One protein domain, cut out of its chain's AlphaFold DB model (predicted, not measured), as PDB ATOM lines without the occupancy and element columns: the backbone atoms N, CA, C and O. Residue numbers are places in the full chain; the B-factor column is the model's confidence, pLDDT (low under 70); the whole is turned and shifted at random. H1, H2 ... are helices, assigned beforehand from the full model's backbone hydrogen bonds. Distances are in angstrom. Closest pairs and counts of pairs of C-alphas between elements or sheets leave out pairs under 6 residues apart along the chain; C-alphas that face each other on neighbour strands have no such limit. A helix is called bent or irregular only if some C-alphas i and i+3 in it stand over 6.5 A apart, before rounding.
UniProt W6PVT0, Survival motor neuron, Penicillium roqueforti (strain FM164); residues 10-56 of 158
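This is residues 10 to 56 of the 158 residues of the protein "Survival motor neuron" of Penicillium roqueforti (strain FM164) (UniProt W6PVT0). One long helix, H2, makes most of the length of an open, unpacked chain: the single short turn of H1 lies before one of its ends, and the shorter helix H3 turns off at a corner beyond the other. The three helices follow one another without packing together, and no stretch of the printed part, residues 10 to 56, folds back onto another. The printed part has 47 residues with three named helices, in the order H1, H2, H3, and no named strand; its class is all helix. It is extended, with a radius of gyration of the C-alphas of 19.0 A, and the C-alphas span 57 by 26 by 8 A along their three main axes.

The printed part begins at Leu 10. H1 covers residues 12 to 15, with C-alpha 12 at (76.346, 25.511, 9.146). H2, the longest helix, covers residues 19 to 41 and measures 33.0 A from first to last C-alpha. Its x falls from C-alpha 19 at (63.237, 24.747, 4.839) to C-alpha 41 at (32.797, 30.577, -6.627). H3 covers residues 45 to 55 and measures 15.7 A. Its z rises from C-alpha 45 at (30.298, 34.665, 3.092) to C-alpha 55 at (20.853, 27.262, 13.291).

A tight link of 3 residues joins H1 to H2, and these two helices are apart. Another tight link of 3 residues joins H2 to H3. H2 and H3 are apart, but only just: their closest C-alphas are 8.2 A from each other. H1 and H3 are apart too. In H2 and H3 every pair of O of residue i and N of residue i+4 is within hydrogen-bond range. H1, with 4 residues, is too short for such a pair; its one pair of O of residue i and N of residue i+3 is within range. No helix is bent or irregular.

The two C-alphas farthest apart are those of Thr 11 and Asp 54, at 57.3 A, and the first and last printed C-alphas, Leu 10 and Gly 56, are 52.9 A apart. Residues 10 to 56 stand free: no C-alpha has another within 10 A that is 8 or more residues away along the chain. The printed part has no cut, and neither link between helices is long. The mean pLDDT of the printed part is 72.7. Confidence is low, under 70, in the 22 residues 35 to 56; the mean pLDDT is 81 in H1, 80 in H2 and 57 in H3.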
ATOM      1  N   LEU A  10      76.221  22.316  15.924       74.69
ATOM      2  CA  LEU A  10      75.284  22.613  14.842       74.69
ATOM      3  C   LEU A  10      76.087  22.843  13.562       74.69
ATOM      4  O   LEU A  10      77.024  23.650  13.541       74.69
ATOM      5  N   THR A  11      75.761  22.091  12.517       80.00
ATOM      6  CA  THR A  11      76.409  22.282  11.220       80.00
ATOM      7  C   THR A  11      75.919  23.591  10.605       80.00
ATOM      8  O   THR A  11      74.802  24.026  10.867       80.00
ATOM      9  N   HIS A  12      76.743  24.253   9.789       78.94
ATOM     10  CA  HIS A  12      76.346  25.511   9.146       78.94
ATOM     11  C   HIS A  12      75.063  25.355   8.307       78.94
ATOM     12  O   HIS A  12      74.242  26.261   8.299       78.94
ATOM     13  N   ALA A  13      74.861  24.181   7.696       81.12
ATOM     14  CA  ALA A  13      73.645  23.832   6.962       81.12
ATOM     15  C   ALA A  13      72.394  23.765   7.855       81.12
ATOM     16  O   ALA A  13      71.315  24.099   7.405       81.12
ATOM     17  N   GLU A  14      72.541  23.375   9.120       82.25
ATOM     18  CA  GLU A  14      71.438  23.331  10.090       82.25
ATOM     19  C   GLU A  14      71.144  24.720  10.680       82.25
ATOM     20  O   GLU A  14      70.009  25.034  11.013       82.25
ATOM     21  N   VAL A  15      72.165  25.583  10.786       83.31
ATOM     22  CA  VAL A  15      71.992  26.992  11.197       83.31
ATOM     23  C   VAL A  15      71.292  27.812  10.109       83.31
ATOM     24  O   VAL A  15      70.612  28.784  10.425       83.31
ATOM     25  N   TRP A  16      71.480  27.436   8.844       85.50
ATOM     26  CA  TRP A  16      70.962  28.140   7.668       85.50
ATOM     27  C   TRP A  16      69.936  27.303   6.902       85.50
ATOM     28  O   TRP A  16      69.786  27.488   5.698       85.50
ATOM     29  N   ASP A  17      69.253  26.384   7.584       89.69
ATOM     30  CA  ASP A  17      68.193  25.592   6.970       89.69
ATOM     31  C   ASP A  17      67.032  26.513   6.566       89.69
ATOM     32  O   ASP A  17      66.300  27.041   7.406       89.69
ATOM     33  N   ASP A  18      66.890  26.738   5.264       91.12
ATOM     34  CA  ASP A  18      65.862  27.576   4.657       91.12
ATOM     35  C   ASP A  18      64.522  26.839   4.502       91.12
ATOM     36  O   ASP A  18      63.523  27.454   4.120       91.12
ATOM     37  N   SER A  19      64.456  25.559   4.890       92.38
ATOM     38  CA  SER A  19      63.237  24.747   4.839       92.38
ATOM     39  C   SER A  19      62.075  25.372   5.614       92.38
ATOM     40  O   SER A  19      60.934  25.293   5.167       92.38
ATOM     41  N   ALA A  20      62.338  26.038   6.745       91.00
ATOM     42  CA  ALA A  20      61.298  26.722   7.518       91.00
ATOM     43  C   ALA A  20      60.701  27.926   6.766       91.00
ATOM     44  O   ALA A  20      59.506  28.195   6.873       91.00
ATOM     45  N   LEU A  21      61.523  28.635   5.984       92.62
ATOM     46  CA  LEU A  21      61.067  29.761   5.173       92.62
ATOM     47  C   LEU A  21      60.199  29.268   4.011       92.62
ATOM     48  O   LEU A  21      59.124  29.820   3.783       92.62
ATOM     49  N   VAL A  22      60.635  28.205   3.332       92.88
ATOM     50  CA  VAL A  22      59.868  27.562   2.253       92.88
ATOM     51  C   VAL A  22      58.523  27.059   2.778       92.88
ATOM     52  O   VAL A  22      57.493  27.408   2.216       92.88
ATOM     53  N   GLN A  23      58.513  26.354   3.914       93.44
ATOM     54  CA  GLN A  23      57.278  25.868   4.540       93.44
ATOM     55  C   GLN A  23      56.320  27.006   4.900       93.44
ATOM     56  O   GLN A  23      55.132  26.902   4.625       93.44
ATOM     57  N   SER A  24      56.823  28.108   5.470       94.19
ATOM     58  CA  SER A  24      55.973  29.260   5.804       94.19
ATOM     59  C   SER A  24      55.375  29.949   4.574       94.19
ATOM     60  O   SER A  24      54.303  30.544   4.655       94.19
ATOM     61  N   TRP A  25      56.065  29.879   3.433       95.44
ATOM     62  CA  TRP A  25      55.572  30.426   2.176       95.44
ATOM     63  C   TRP A  25      54.537  29.501   1.534       95.44
ATOM     64  O   TRP A  25      53.497  29.987   1.099       95.44
ATOM     65  N   ASP A  26      54.791  28.190   1.526       93.56
ATOM     66  CA  ASP A  26      53.842  27.189   1.030       93.56
ATOM     67  C   ASP A  26      52.517  27.243   1.817       93.56
ATOM     68  O   ASP A  26      51.451  27.293   1.206       93.56
ATOM     69  N   ASP A  27      52.586  27.341   3.150       93.88
ATOM     70  CA  ASP A  27      51.428  27.475   4.051       93.88
ATOM     71  C   ASP A  27      50.614  28.750   3.746       93.88
ATOM     72  O   ASP A  27      49.410  28.704   3.493       93.88
ATOM     73  N   ALA A  28      51.288  29.902   3.627       91.44
ATOM     74  CA  ALA A  28      50.639  31.171   3.285       91.44
ATOM     75  C   ALA A  28      50.005  31.170   1.878       91.44
ATOM     76  O   ALA A  28      48.984  31.822   1.636       91.44
ATOM     77  N   VAL A  29      50.611  30.458   0.925       89.06
ATOM     78  CA  VAL A  29      50.076  30.304  -0.434       89.06
ATOM     79  C   VAL A  29      48.839  29.405  -0.440       89.06
ATOM     80  O   VAL A  29      47.896  29.688  -1.183       89.06
ATOM     81  N   GLU A  30      48.812  28.353   0.375       87.38
ATOM     82  CA  GLU A  30      47.653  27.473   0.533       87.38
ATOM     83  C   GLU A  30      46.454  28.224   1.132       87.38
ATOM     84  O   GLU A  30      45.355  28.179   0.568       87.38
ATOM     85  N   GLU A  31      46.673  29.007   2.193       79.56
ATOM     86  CA  GLU A  31      45.633  29.863   2.777       79.56
ATOM     87  C   GLU A  31      45.079  30.862   1.751       79.56
ATOM     88  O   GLU A  31      43.862  31.029   1.616       79.56
ATOM     89  N   TYR A  32      45.955  31.493   0.963       83.19
ATOM     90  CA  TYR A  32      45.524  32.402  -0.098       83.19
ATOM     91  C   TYR A  32      44.657  31.691  -1.142       83.19
ATOM     92  O   TYR A  32      43.610  32.212  -1.528       83.19
ATOM     93  N   GLN A  33      45.050  30.493  -1.583       81.00
ATOM     94  CA  GLN A  33      44.261  29.704  -2.531       81.00
ATOM     95  C   GLN A  33      42.898  29.303  -1.953       81.00
ATOM     96  O   GLN A  33      41.902  29.334  -2.680       81.00
ATOM     97  N   HIS A  34      42.828  28.995  -0.655       76.06
ATOM     98  CA  HIS A  34      41.580  28.671   0.030       76.06
ATOM     99  C   HIS A  34      40.585  29.841  -0.025       76.06
ATOM    100  O   HIS A  34      39.462  29.681  -0.505       76.06
ATOM    101  N   TYR A  35      41.014  31.045   0.363       68.50
ATOM    102  CA  TYR A  35      40.161  32.239   0.323       68.50
ATOM    103  C   TYR A  35      39.872  32.728  -1.101       68.50
ATOM    104  O   TYR A  35      38.767  33.185  -1.401       68.50
ATOM    105  N   TRP A  36      40.824  32.585  -2.022       68.75
ATOM    106  CA  TRP A  36      40.623  32.976  -3.415       68.75
ATOM    107  C   TRP A  36      39.627  32.060  -4.138       68.75
ATOM    108  O   TRP A  36      38.826  32.526  -4.952       68.75
ATOM    109  N   SER A  37      39.592  30.772  -3.783       56.84
ATOM    110  CA  SER A  37      38.568  29.841  -4.266       56.84
ATOM    111  C   SER A  37      37.158  30.204  -3.779       56.84
ATOM    112  O   SER A  37      36.191  29.905  -4.479       56.84
ATOM    113  N   ILE A  38      37.020  30.856  -2.618       57.81
ATOM    114  CA  ILE A  38      35.726  31.340  -2.108       57.81
ATOM    115  C   ILE A  38      35.250  32.540  -2.944       57.81
ATOM    116  O   ILE A  38      34.097  32.588  -3.365       57.81
ATOM    117  N   HIS A  39      36.156  33.452  -3.310       50.38
ATOM    118  CA  HIS A  39      35.837  34.595  -4.176       50.38
ATOM    119  C   HIS A  39      35.563  34.223  -5.645       50.38
ATOM    120  O   HIS A  39      34.770  34.894  -6.303       50.38
ATOM    121  N   ALA A  40      36.168  33.153  -6.172       51.34
ATOM    122  CA  ALA A  40      35.921  32.694  -7.544       51.34
ATOM    123  C   ALA A  40      34.591  31.928  -7.713       51.34
ATOM    124  O   ALA A  40      34.099  31.800  -8.837       51.34
ATOM    125  N   LYS A  41      34.014  31.409  -6.618       54.25
ATOM    126  CA  LYS A  41      32.797  30.577  -6.627       54.25
ATOM    127  C   LYS A  41      31.496  31.375  -6.431       54.25
ATOM    128  O   LYS A  41      30.429  30.836  -6.699       54.25
ATOM    129  N   GLY A  42      31.575  32.656  -6.057       55.41
ATOM    130  CA  GLY A  42      30.424  33.572  -6.061       55.41
ATOM    131  C   GLY A  42      29.321  33.249  -5.045       55.41
ATOM    132  O   GLY A  42      28.190  33.684  -5.238       55.41
ATOM    133  N   GLU A  43      29.629  32.502  -3.985       52.22
ATOM    134  CA  GLU A  43      28.723  32.253  -2.857       52.22
ATOM    135  C   GLU A  43      29.168  33.142  -1.686       52.22
ATOM    136  O   GLU A  43      30.338  33.138  -1.298       52.22
ATOM    137  N   ASN A  44      28.265  34.004  -1.218       53.47
ATOM    138  CA  ASN A  44      28.559  35.133  -0.342       53.47
ATOM    139  C   ASN A  44      28.787  34.643   1.101       53.47
ATOM    140  O   ASN A  44      28.000  33.859   1.630       53.47
ATOM    141  N   VAL A  45      29.874  35.086   1.739       54.66
ATOM    142  CA  VAL A  45      30.298  34.665   3.092       54.66
ATOM    143  C   VAL A  45      29.193  34.930   4.132       54.66
ATOM    144  O   VAL A  45      29.070  34.234   5.138       54.66
ATOM    145  N   GLU A  46      28.329  35.894   3.837       57.88
ATOM    146  CA  GLU A  46      27.179  36.333   4.606       57.88
ATOM    147  C   GLU A  46      26.032  35.316   4.582       57.88
ATOM    148  O   GLU A  46      25.300  35.250   5.562       57.88
ATOM    149  N   ASP A  47      25.887  34.489   3.540       58.50
ATOM    150  CA  ASP A  47      24.876  33.420   3.510       58.50
ATOM    151  C   ASP A  47      25.286  32.249   4.416       58.50
ATOM    152  O   ASP A  47      24.447  31.662   5.106       58.50
ATOM    153  N   VAL A  48      26.590  31.962   4.499       57.25
ATOM    154  CA  VAL A  48      27.139  30.974   5.438       57.25
ATOM    155  C   VAL A  48      27.048  31.494   6.875       57.25
ATOM    156  O   VAL A  48      26.604  30.754   7.754       57.25
ATOM    157  N   LEU A  49      27.373  32.775   7.108       61.09
ATOM    158  CA  LEU A  49      27.197  33.416   8.416       61.09
ATOM    159  C   LEU A  49      25.719  33.421   8.843       61.09
ATOM    160  O   LEU A  49      25.419  33.089   9.994       61.09
ATOM    161  N   ARG A  50      24.806  33.701   7.900       60.78
ATOM    162  CA  ARG A  50      23.351  33.714   8.113       60.78
ATOM    163  C   ARG A  50      22.772  32.340   8.436       60.78
ATOM    164  O   ARG A  50      21.924  32.202   9.314       60.78
ATOM    165  N   ALA A  51      23.256  31.299   7.768       57.69
ATOM    166  CA  ALA A  51      22.857  29.930   8.070       57.69
ATOM    167  C   ALA A  51      23.347  29.483   9.461       57.69
ATOM    168  O   ALA A  51      22.633  28.772  10.175       57.69
ATOM    169  N   THR A  52      24.541  29.919   9.883       55.12
ATOM    170  CA  THR A  52      25.071  29.596  11.220       55.12
ATOM    171  C   THR A  52      24.393  30.359  12.357       55.12
ATOM    172  O   THR A  52      24.199  29.774  13.426       55.12
ATOM    173  N   GLU A  53      23.989  31.618  12.152       56.81
ATOM    174  CA  GLU A  53      23.257  32.392  13.170       56.81
ATOM    175  C   GLU A  53      21.819  31.888  13.372       56.81
ATOM    176  O   GLU A  53      21.348  31.862  14.507       56.81
ATOM    177  N   ASP A  54      21.158  31.401  12.316       53.78
ATOM    178  CA  ASP A  54      19.784  30.880  12.402       53.78
ATOM    179  C   ASP A  54      19.728  29.446  12.974       53.78
ATOM    180  O   ASP A  54      18.743  29.043  13.591       53.78
ATOM    181  N   THR A  55      20.815  28.671  12.843       50.34
ATOM    182  CA  THR A  55      20.853  27.262  13.291       50.34
ATOM    183  C   THR A  55      21.484  27.072  14.677       50.34
ATOM    184  O   THR A  55      21.333  26.009  15.274       50.34
ATOM    185  N   GLY A  56      22.170  28.079  15.237       50.44
ATOM    186  CA  GLY A  56      22.661  28.053  16.624       50.44
ATOM    187  C   GLY A  56      23.599  26.886  16.971       50.44
ATOM    188  O   GLY A  56      23.686  26.483  18.131       50.44
TER     189      GLY A  56